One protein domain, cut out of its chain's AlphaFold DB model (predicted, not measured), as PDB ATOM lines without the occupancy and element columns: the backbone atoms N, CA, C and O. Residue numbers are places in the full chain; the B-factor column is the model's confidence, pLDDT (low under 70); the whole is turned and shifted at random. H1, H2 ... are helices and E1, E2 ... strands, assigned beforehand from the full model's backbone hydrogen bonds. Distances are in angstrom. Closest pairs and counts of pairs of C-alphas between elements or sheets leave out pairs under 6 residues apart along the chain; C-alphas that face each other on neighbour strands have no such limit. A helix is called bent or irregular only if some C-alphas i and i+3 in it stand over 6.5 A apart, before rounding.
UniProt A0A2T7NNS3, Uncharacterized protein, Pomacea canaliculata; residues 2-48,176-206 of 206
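This is residues 2 to 48 and 176 to 206 of the 206 residues of an uncharacterized protein of Pomacea canaliculata (UniProt A0A2T7NNS3). A long ribbon of two antiparallel strands, E2 and E3, both sharply bent, has helix H1 beside it; residues 2 to 9 stick out, and the tail after E3 folds back to pair briefly with it. The 78 printed residues hold E1, H1, H2, E2, E3 in that order, a mixed class, loose with radius of gyration of the C-alphas 14.9 A, spanning 48 by 30 by 17 A.

Find C-alpha 6 at (-30.799, -43.204, -12.424), where E1 runs to 9. H1, residues 10 to 21, covers 16.9 A; H2 is 24 to 27. E2, 36 to 46, covers 25.8 A; E3, 176 to 185, covers 25.3 A and ends at (-30.849, -24.273, 8.638).

E2 and E3 are antiparallel at 172 degrees; look for N 43 and O 179, 2.7 A. They bend at residues 41 and 180. The closest C-alphas of H1 and E3, Ala 18 and Val 184, are 6.9 A apart. In H1 every O i to N i+4 pair is within hydrogen-bond range; H2 is too short for one.

C-alphas 48 and 176 stand 9.7 A apart across the cut. Confidence is under 70 at residues 2 to 3 and 189 to 206.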
ATOM      1  N   GLY A   2     -26.879 -52.673 -20.113       51.91
ATOM      2  CA  GLY A   2     -27.734 -52.262 -18.996       51.91
ATOM      3  C   GLY A   2     -27.982 -50.760 -19.082       51.91
ATOM      4  O   GLY A   2     -27.056 -50.014 -19.412       51.91
ATOM      5  N   ASN A   3     -29.221 -50.327 -18.858       58.25
ATOM      6  CA  ASN A   3     -29.500 -48.903 -18.724       58.25
ATOM      7  C   ASN A   3     -28.671 -48.346 -17.555       58.25
ATOM      8  O   ASN A   3     -28.518 -49.037 -16.544       58.25
ATOM      9  N   PRO A   4     -28.101 -47.137 -17.684       70.31
ATOM     10  CA  PRO A   4     -27.394 -46.513 -16.578       70.31
ATOM     11  C   PRO A   4     -28.363 -46.306 -15.412       70.31
ATOM     12  O   PRO A   4     -29.510 -45.904 -15.624       70.31
ATOM     13  N   LEU A   5     -27.884 -46.580 -14.199       77.69
ATOM     14  CA  LEU A   5     -28.601 -46.279 -12.966       77.69
ATOM     15  C   LEU A   5     -29.011 -44.804 -12.952       77.69
ATOM     16  O   LEU A   5     -28.171 -43.926 -13.153       77.69
ATOM     17  N   GLN A   6     -30.285 -44.546 -12.680       84.94
ATOM     18  CA  GLN A   6     -30.799 -43.204 -12.424       84.94
ATOM     19  C   GLN A   6     -30.980 -43.055 -10.915       84.94
ATOM     20  O   GLN A   6     -31.931 -43.593 -10.352       84.94
ATOM     21  N   LEU A   7     -30.030 -42.381 -10.269       87.00
ATOM     22  CA  LEU A   7     -30.061 -42.079  -8.842       87.00
ATOM     23  C   LEU A   7     -30.359 -40.590  -8.649       87.00
ATOM     24  O   LEU A   7     -29.679 -39.756  -9.245       87.00
ATOM     25  N   VAL A   8     -31.346 -40.281  -7.813       87.88
ATOM     26  CA  VAL A   8     -31.692 -38.916  -7.401       87.88
ATOM     27  C   VAL A   8     -31.288 -38.705  -5.945       87.88
ATOM     28  O   VAL A   8     -31.776 -39.414  -5.072       87.88
ATOM     29  N   ASP A   9     -30.419 -37.738  -5.658       89.00
ATOM     30  CA  ASP A   9     -30.102 -37.362  -4.277       89.00
ATOM     31  C   ASP A   9     -31.040 -36.241  -3.808       89.00
ATOM     32  O   ASP A   9     -30.917 -35.084  -4.215       89.00
ATOM     33  N   ILE A  10     -32.020 -36.592  -2.971       88.94
ATOM     34  CA  ILE A  10     -33.035 -35.646  -2.487       88.94
ATOM     35  C   ILE A  10     -32.406 -34.613  -1.548       88.94
ATOM     36  O   ILE A  10     -32.837 -33.462  -1.521       88.94
ATOM     37  N   GLU A  11     -31.379 -34.989  -0.786       88.38
ATOM     38  CA  GLU A  11     -30.702 -34.047   0.101       88.38
ATOM     39  C   GLU A  11     -29.933 -32.992  -0.708       88.38
ATOM     40  O   GLU A  11     -30.027 -31.803  -0.400       88.38
ATOM     41  N   GLU A  12     -29.240 -33.399  -1.777       89.50
ATOM     42  CA  GLU A  12     -28.579 -32.478  -2.712       89.50
ATOM     43  C   GLU A  12     -29.589 -31.535  -3.383       89.50
ATOM     44  O   GLU A  12     -29.378 -30.321  -3.399       89.50
ATOM     45  N   LEU A  13     -30.728 -32.062  -3.853       89.88
ATOM     46  CA  LEU A  13     -31.793 -31.247  -4.453       89.88
ATOM     47  C   LEU A  13     -32.329 -30.176  -3.494       89.88
ATOM     48  O   LEU A  13     -32.526 -29.026  -3.901       89.88
ATOM     49  N   LEU A  14     -32.541 -30.524  -2.223       89.69
ATOM     50  CA  LEU A  14     -33.016 -29.574  -1.215       89.69
ATOM     51  C   LEU A  14     -31.963 -28.522  -0.868       89.69
ATOM     52  O   LEU A  14     -32.305 -27.349  -0.723       89.69
ATOM     53  N   ARG A  15     -30.686 -28.913  -0.767       88.94
ATOM     54  CA  ARG A  15     -29.579 -27.967  -0.547       88.94
ATOM     55  C   ARG A  15     -29.508 -26.946  -1.679       88.94
ATOM     56  O   ARG A  15     -29.478 -25.745  -1.414       88.94
ATOM     57  N   ASP A  16     -29.563 -27.412  -2.924       89.38
ATOM     58  CA  ASP A  16     -29.555 -26.567  -4.118       89.38
ATOM     59  C   ASP A  16     -30.754 -25.610  -4.172       89.38
ATOM     60  O   ASP A  16     -30.606 -24.446  -4.562       89.38
ATOM     61  N   SER A  17     -31.945 -26.089  -3.794       88.44
ATOM     62  CA  SER A  17     -33.162 -25.273  -3.734       88.44
ATOM     63  C   SER A  17     -33.045 -24.190  -2.655       88.44
ATOM     64  O   SER A  17     -33.156 -22.996  -2.954       88.44
ATOM     65  N   ALA A  18     -32.697 -24.577  -1.424       87.44
ATOM     66  CA  ALA A  18     -32.562 -23.669  -0.287       87.44
ATOM     67  C   ALA A  18     -31.474 -22.602  -0.511       87.44
ATOM     68  O   ALA A  18     -31.684 -21.420  -0.224       87.44
ATOM     69  N   GLU A  19     -30.337 -22.972  -1.109       87.12
ATOM     70  CA  GLU A  19     -29.264 -22.029  -1.439       87.12
ATOM     71  C   GLU A  19     -29.689 -20.933  -2.421       87.12
ATOM     72  O   GLU A  19     -29.197 -19.803  -2.341       87.12
ATOM     73  N   ARG A  20     -30.567 -21.256  -3.378       86.88
ATOM     74  CA  ARG A  20     -31.048 -20.293  -4.384       86.88
ATOM     75  C   ARG A  20     -31.979 -19.247  -3.788       86.88
ATOM     76  O   ARG A  20     -32.081 -18.156  -4.348       86.88
ATOM     77  N   ILE A  21     -32.637 -19.577  -2.683       85.25
ATOM     78  CA  ILE A  21     -33.607 -18.715  -2.004       85.25
ATOM     79  C   ILE A  21     -32.901 -17.761  -1.026       85.25
ATOM     80  O   ILE A  21     -33.418 -16.685  -0.726       85.25
ATOM     81  N   LEU A  22     -31.692 -18.100  -0.563       84.06
ATOM     82  CA  LEU A  22     -30.907 -17.233   0.315       84.06
ATOM     83  C   LEU A  22     -30.532 -15.901  -0.350       84.06
ATOM     84  O   LEU A  22     -29.909 -15.850  -1.413       84.06
ATOM     85  N   ASP A  23     -30.779 -14.806   0.368       85.00
ATOM     86  CA  ASP A  23     -30.291 -13.484  -0.017       85.00
ATOM     87  C   ASP A  23     -28.757 -13.452  -0.121       85.00
ATOM     88  O   ASP A  23     -28.034 -14.032   0.696       85.00
ATOM     89  N   ASN A  24     -28.238 -12.664  -1.069       84.94
ATOM     90  CA  ASN A  24     -26.799 -12.541  -1.345       84.94
ATOM     91  C   ASN A  24     -25.937 -12.220  -0.107       84.94
ATOM     92  O   ASN A  24     -24.782 -12.638  -0.030       84.94
ATOM     93  N   GLU A  25     -26.462 -11.460   0.856       82.50
ATOM     94  CA  GLU A  25     -25.738 -11.122   2.088       82.50
ATOM     95  C   GLU A  25     -25.731 -12.261   3.115       82.50
ATOM     96  O   GLU A  25     -24.743 -12.421   3.837       82.50
ATOM     97  N   LEU A  26     -26.797 -13.065   3.168       81.12
ATOM     98  CA  LEU A  26     -26.868 -14.260   4.009       81.12
ATOM     99  C   LEU A  26     -25.990 -15.367   3.430       81.12
ATOM    100  O   LEU A  26     -25.177 -15.936   4.155       81.12
ATOM    101  N   ARG A  27     -26.042 -15.573   2.110       83.81
ATOM    102  CA  ARG A  27     -25.241 -16.578   1.399       83.81
ATOM    103  C   ARG A  27     -23.731 -16.424   1.622       83.81
ATOM    104  O   ARG A  27     -23.021 -17.413   1.743       83.81
ATOM    105  N   LYS A  28     -23.222 -15.189   1.738       84.75
ATOM    106  CA  LYS A  28     -21.797 -14.919   2.039       84.75
ATOM    107  C   LYS A  28     -21.383 -15.278   3.471       84.75
ATOM    108  O   LYS A  28     -20.192 -15.438   3.734       84.75
ATOM    109  N   LYS A  29     -22.331 -15.294   4.412       84.06
ATOM    110  CA  LYS A  29     -22.078 -15.461   5.856       84.06
ATOM    111  C   LYS A  29     -22.424 -16.861   6.359       84.06
ATOM    112  O   LYS A  29     -21.847 -17.286   7.362       84.06
ATOM    113  N   ALA A  30     -23.359 -17.521   5.688       84.56
ATOM    114  CA  ALA A  30     -23.797 -18.882   5.939       84.56
ATOM    115  C   ALA A  30     -22.684 -19.902   5.654       84.56
ATOM    116  O   ALA A  30     -21.844 -19.711   4.769       84.56
ATOM    117  N   ASP A  31     -22.678 -20.987   6.418       86.19
ATOM    118  CA  ASP A  31     -21.959 -22.204   6.081       86.19
ATOM    119  C   ASP A  31     -22.824 -23.079   5.173       86.19
ATOM    120  O   ASP A  31     -23.717 -23.779   5.635       86.19
ATOM    121  N   LEU A  32     -22.576 -22.991   3.868       86.00
ATOM    122  CA  LEU A  32     -23.318 -23.739   2.854       86.00
ATOM    123  C   LEU A  32     -22.858 -25.199   2.740       86.00
ATOM    124  O   LEU A  32     -23.560 -26.017   2.161       86.00
ATOM    125  N   GLU A  33     -21.686 -25.534   3.287       85.50
ATOM    126  CA  GLU A  33     -21.125 -26.884   3.168       85.50
ATOM    127  C   GLU A  33     -21.839 -27.876   4.101       85.50
ATOM    128  O   GLU A  33     -22.040 -29.039   3.737       85.50
ATOM    129  N   HIS A  34     -22.265 -27.406   5.279       86.00
ATOM    130  CA  HIS A  34     -22.844 -28.237   6.338       86.00
ATOM    131  C   HIS A  34     -24.170 -27.663   6.873       86.00
ATOM    132  O   HIS A  34     -24.249 -27.300   8.049       86.00
ATOM    133  N   PRO A  35     -25.219 -27.546   6.038       88.44
ATOM    134  CA  PRO A  35     -26.536 -27.170   6.533       88.44
ATOM    135  C   PRO A  35     -27.105 -28.254   7.455       88.44
ATOM    136  O   PRO A  35     -26.938 -29.449   7.202       88.44
ATOM    137  N   ASP A  36     -27.818 -27.833   8.496       89.44
ATOM    138  CA  ASP A  36     -28.638 -28.720   9.319       89.44
ATOM    139  C   ASP A  36     -29.992 -28.927   8.630       89.44
ATOM    140  O   ASP A  36     -30.719 -27.962   8.372       89.44
ATOM    141  N   ILE A  37     -30.315 -30.175   8.290       89.50
ATOM    142  CA  ILE A  37     -31.517 -30.534   7.532       89.50
ATOM    143  C   ILE A  37     -32.425 -31.374   8.425       89.50
ATOM    144  O   ILE A  37     -32.118 -32.518   8.761       89.50
ATOM    145  N   ASN A  38     -33.570 -30.803   8.788       89.81
ATOM    146  CA  ASN A  38     -34.572 -31.457   9.614       89.81
ATOM    147  C   ASN A  38     -35.712 -32.016   8.747       89.81
ATOM    148  O   ASN A  38     -36.450 -31.264   8.102       89.81
ATOM    149  N   TRP A  39     -35.873 -33.338   8.808       89.06
ATOM    150  CA  TRP A  39     -36.865 -34.124   8.071       89.06
ATOM    151  C   TRP A  39     -38.102 -34.508   8.905       89.06
ATOM    152  O   TRP A  39     -38.962 -35.230   8.411       89.06
ATOM    153  N   ASP A  40     -38.234 -34.048  10.154       89.69
ATOM    154  CA  ASP A  40     -39.256 -34.512  11.115       89.69
ATOM    155  C   ASP A  40     -40.699 -34.272  10.644       89.69
ATOM    156  O   ASP A  40     -41.633 -34.946  11.080       89.69
ATOM    157  N   ARG A  41     -40.895 -33.277   9.773       89.25
ATOM    158  CA  ARG A  41     -42.195 -32.918   9.187       89.25
ATOM    159  C   ARG A  41     -42.385 -33.478   7.775       89.25
ATOM    160  O   ARG A  41     -43.350 -33.096   7.114       89.25
ATOM    161  N   MET A  42     -41.486 -34.347   7.318       89.50
ATOM    162  CA  MET A  42     -41.600 -35.069   6.059       89.50
ATOM    163  C   MET A  42     -42.237 -36.436   6.305       89.50
ATOM    164  O   MET A  42     -41.824 -37.200   7.176       89.50
ATOM    165  N   HIS A  43     -43.234 -36.761   5.499       88.94
ATOM    166  CA  HIS A  43     -43.883 -38.058   5.458       88.94
ATOM    167  C   HIS A  43     -43.538 -38.735   4.139       88.94
ATOM    168  O   HIS A  43     -43.714 -38.164   3.066       88.94
ATOM    169  N   VAL A  44     -43.048 -39.964   4.228       87.94
ATOM    170  CA  VAL A  44     -42.722 -40.782   3.062       87.94
ATOM    171  C   VAL A  44     -43.704 -41.938   3.019       87.94
ATOM    172  O   VAL A  44     -43.902 -42.632   4.018       87.94
ATOM    173  N   THR A  45     -44.348 -42.122   1.874       89.44
ATOM    174  CA  THR A  45     -45.274 -43.232   1.638       89.44
ATOM    175  C   THR A  45     -44.882 -43.975   0.372       89.44
ATOM    176  O   THR A  45     -44.387 -43.378  -0.582       89.44
ATOM    177  N   HIS A  46     -45.096 -45.287   0.370       88.12
ATOM    178  CA  HIS A  46     -44.801 -46.155  -0.765       88.12
ATOM    179  C   HIS A  46     -46.098 -46.780  -1.267       88.12
ATOM    180  O   HIS A  46     -46.928 -47.219  -0.465       88.12
ATOM    181  N   SER A  47     -46.272 -46.822  -2.585       89.38
ATOM    182  CA  SER A  47     -47.354 -47.572  -3.211       89.38
ATOM    183  C   SER A  47     -47.153 -49.078  -3.031       89.38
ATOM    184  O   SER A  47     -46.072 -49.554  -2.682       89.38
ATOM    185  N   GLU A  48     -48.185 -49.851  -3.361       84.94
ATOM    186  CA  GLU A  48     -48.013 -51.285  -3.588       84.94
ATOM    187  C   GLU A  48     -47.011 -51.537  -4.725       84.94
ATOM    188  O   GLU A  48     -46.873 -50.725  -5.649       84.94
ATOM    189  N   THR A 176     -42.835 -43.812  -4.764       89.44
ATOM    190  CA  THR A 176     -42.638 -43.167  -3.463       89.44
ATOM    191  C   THR A 176     -43.182 -41.754  -3.528       89.44
ATOM    192  O   THR A 176     -42.780 -40.981  -4.388       89.44
ATOM    193  N   THR A 177     -44.064 -41.411  -2.595       91.06
ATOM    194  CA  THR A 177     -44.568 -40.047  -2.434       91.06
ATOM    195  C   THR A 177     -43.959 -39.418  -1.187       91.06
ATOM    196  O   THR A 177     -44.053 -39.975  -0.089       91.06
ATOM    197  N   PHE A 178     -43.364 -38.242  -1.372       89.50
ATOM    198  CA  PHE A 178     -42.846 -37.387  -0.312       89.50
ATOM    199  C   PHE A 178     -43.847 -36.261  -0.046       89.50
ATOM    200  O   PHE A 178     -44.193 -35.500  -0.946       89.50
ATOM    201  N   GLU A 179     -44.334 -36.144   1.183       90.44
ATOM    202  CA  GLU A 179     -45.305 -35.120   1.562       90.44
ATOM    203  C   GLU A 179     -44.902 -34.443   2.866       90.44
ATOM    204  O   GLU A 179     -44.688 -35.106   3.875       90.44
ATOM    205  N   GLY A 180     -44.868 -33.112   2.889       90.00
ATOM    206  CA  GLY A 180     -44.649 -32.361   4.121       90.00
ATOM    207  C   GLY A 180     -43.672 -31.214   3.947       90.00
ATOM    208  O   GLY A 180     -43.702 -30.524   2.931       90.00
ATOM    209  N   THR A 181     -42.855 -31.002   4.974       88.31
ATOM    210  CA  THR A 181     -41.937 -29.867   5.086       88.31
ATOM    211  C   THR A 181     -40.562 -30.350   5.511       88.31
ATOM    212  O   THR A 181     -40.454 -31.118   6.468       88.31
ATOM    213  N   VAL A 182     -39.517 -29.825   4.871       90.19
ATOM    214  CA  VAL A 182     -38.127 -30.001   5.301       90.19
ATOM    215  C   VAL A 182     -37.570 -28.640   5.699       90.19
ATOM    216  O   VAL A 182     -37.711 -27.670   4.960       90.19
ATOM    217  N   ALA A 183     -36.966 -28.543   6.883       89.69
ATOM    218  CA  ALA A 183     -36.340 -27.303   7.330       89.69
ATOM    219  C   ALA A 183     -34.829 -27.372   7.103       89.69
ATOM    220  O   ALA A 183     -34.166 -28.253   7.646       89.69
ATOM    221  N   VAL A 184     -34.293 -26.422   6.336       90.25
ATOM    222  CA  VAL A 184     -32.854 -26.293   6.075       90.25
ATOM    223  C   VAL A 184     -32.327 -25.081   6.836       90.25
ATOM    224  O   VAL A 184     -32.730 -23.945   6.586       90.25
ATOM    225  N   THR A 185     -31.427 -25.316   7.788       88.94
ATOM    226  CA  THR A 185     -30.849 -24.273   8.638       88.94
ATOM    227  C   THR A 185     -29.366 -24.116   8.344       88.94
ATOM    228  O   THR A 185     -28.590 -25.060   8.444       88.94
ATOM    229  N   TYR A 186     -28.957 -22.889   8.018       88.62
ATOM    230  CA  TYR A 186     -27.555 -22.551   7.802       88.62
ATOM    231  C   TYR A 186     -26.986 -21.823   9.018       88.62
ATOM    232  O   TYR A 186     -27.482 -20.761   9.410       88.62
ATOM    233  N   GLU A 187     -25.904 -22.347   9.589       84.06
ATOM    234  CA  GLU A 187     -25.169 -21.642  10.637       84.06
ATOM    235  C   GLU A 187     -24.284 -20.541  10.040       84.06
ATOM    236  O   GLU A 187     -23.709 -20.683   8.963       84.06
ATOM    237  N   THR A 188     -24.147 -19.406  10.728       79.50
ATOM    238  CA  THR A 188     -23.233 -18.344  10.288       79.50
ATOM    239  C   THR A 188     -21.831 -18.553  10.838       79.50
ATOM    240  O   THR A 188     -21.652 -18.766  12.035       79.50
ATOM    241  N   LYS A 189     -20.809 -18.343   9.997       68.19
ATOM    242  CA  LYS A 189     -19.387 -18.574  10.334       68.19
ATOM    243  C   LYS A 189     -18.862 -17.740  11.521       68.19
ATOM    244  O   LYS A 189     -17.750 -17.981  11.988       68.19
ATOM    245  N   LYS A 190     -19.624 -16.746  12.008       62.62
ATOM    246  CA  LYS A 190     -19.358 -15.957  13.225       62.62
ATOM    247  C   LYS A 190     -20.687 -15.504  13.874       62.62
ATOM    248  O   LYS A 190     -21.362 -14.671  13.281       62.62
ATOM    249  N   GLN A 191     -20.949 -15.962  15.112       42.19
ATOM    250  CA  GLN A 191     -22.068 -15.655  16.049       42.19
ATOM    251  C   GLN A 191     -23.360 -16.521  15.955       42.19
ATOM    252  O   GLN A 191     -23.607 -17.095  14.900       42.19
ATOM    253  N   PRO A 192     -24.091 -16.709  17.095       46.16
ATOM    254  CA  PRO A 192     -24.956 -17.869  17.393       46.16
ATOM    255  C   PRO A 192     -26.286 -17.842  16.606       46.16
ATOM    256  O   PRO A 192     -26.565 -16.831  15.959       46.16
ATOM    257  N   PRO A 193     -27.082 -18.935  16.607       43.84
ATOM    258  CA  PRO A 193     -27.820 -19.378  15.431       43.84
ATOM    259  C   PRO A 193     -28.849 -18.343  14.983       43.84
ATOM    260  O   PRO A 193     -29.731 -17.917  15.737       43.84
ATOM    261  N   VAL A 194     -28.703 -17.937  13.724       45.34
ATOM    262  CA  VAL A 194     -29.707 -17.168  12.999       45.34
ATOM    263  C   VAL A 194     -30.968 -18.025  12.927       45.34
ATOM    264  O   VAL A 194     -30.893 -19.234  12.722       45.34
ATOM    265  N   LYS A 195     -32.127 -17.404  13.177       39.56
ATOM    266  CA  LYS A 195     -33.422 -18.095  13.219       39.56
ATOM    267  C   LYS A 195     -33.622 -18.967  11.968       39.56
ATOM    268  O   LYS A 195     -33.313 -18.489  10.875       39.56
ATOM    269  N   PRO A 196     -34.177 -20.180  12.127       39.28
ATOM    270  CA  PRO A 196     -34.401 -21.095  11.018       39.28
ATOM    271  C   PRO A 196     -35.317 -20.448   9.979       39.28
ATOM    272  O   PRO A 196     -36.358 -19.878  10.320       39.28
ATOM    273  N   ILE A 197     -34.912 -20.528   8.714       45.31
ATOM    274  CA  ILE A 197     -35.789 -20.266   7.577       45.31
ATOM    275  C   ILE A 197     -36.556 -21.574   7.374       45.31
ATOM    276  O   ILE A 197     -35.973 -22.601   7.050       45.31
ATOM    277  N   THR A 198     -37.849 -21.571   7.685       37.50
ATOM    278  CA  THR A 198     -38.730 -22.726   7.485       37.50
ATOM    279  C   THR A 198     -39.557 -22.461   6.236       37.50
ATOM    280  O   THR A 198     -40.366 -21.534   6.254       37.50
ATOM    281  N   GLU A 199     -39.375 -23.250   5.179       44.06
ATOM    282  CA  GLU A 199     -40.284 -23.245   4.029       44.06
ATOM    283  C   GLU A 199     -40.891 -24.627   3.798       44.06
ATOM    284  O   GLU A 199     -40.216 -25.649   3.863       44.06
ATOM    285  N   ASP A 200     -42.203 -24.623   3.556       34.03
ATOM    286  CA  ASP A 200     -43.011 -25.789   3.223       34.03
ATOM    287  C   ASP A 200     -42.898 -26.060   1.710       34.03
ATOM    288  O   ASP A 200     -43.602 -25.441   0.910       34.03
ATOM    289  N   GLU A 201     -42.020 -26.977   1.294       38.84
ATOM    290  CA  GLU A 201     -41.900 -27.389  -0.109       38.84
ATOM    291  C   GLU A 201     -42.693 -28.687  -0.357       38.84
ATOM    292  O   GLU A 201     -42.342 -29.762   0.125       38.84
ATOM    293  N   LYS A 202     -43.789 -28.603  -1.126       29.77
ATOM    294  CA  LYS A 202     -44.494 -29.793  -1.631       29.77
ATOM    295  C   LYS A 202     -43.697 -30.393  -2.786       29.77
ATOM    296  O   LYS A 202     -43.919 -30.029  -3.941       29.77
ATOM    297  N   VAL A 203     -42.805 -31.333  -2.491       37.03
ATOM    298  CA  VAL A 203     -42.118 -32.112  -3.526       37.03
ATOM    299  C   VAL A 203     -43.054 -33.215  -4.020       37.03
ATOM    300  O   VAL A 203     -43.173 -34.268  -3.412       37.03
ATOM    301  N   THR A 204     -43.770 -32.966  -5.118       29.48
ATOM    302  CA  THR A 204     -44.514 -34.020  -5.826       29.48
ATOM    303  C   THR A 204     -43.649 -34.547  -6.964       29.48
ATOM    304  O   THR A 204     -43.697 -34.013  -8.071       29.48
ATOM    305  N   GLU A 205     -42.849 -35.575  -6.693       37.81
ATOM    306  CA  GLU A 205     -42.180 -36.352  -7.738       37.81
ATOM    307  C   GLU A 205     -43.031 -37.599  -8.029       37.81
ATOM    308  O   GLU A 205     -43.483 -38.271  -7.102       37.81
ATOM    309  N   LYS A 206     -43.351 -37.823  -9.308       30.55
ATOM    310  CA  LYS A 206     -44.109 -38.979  -9.809       30.55
ATOM    311  C   LYS A 206     -43.180 -39.902 -10.574       30.55
ATOM    312  O   LYS A 206     -42.407 -39.359 -11.397       30.55
TER     313      LYS A 206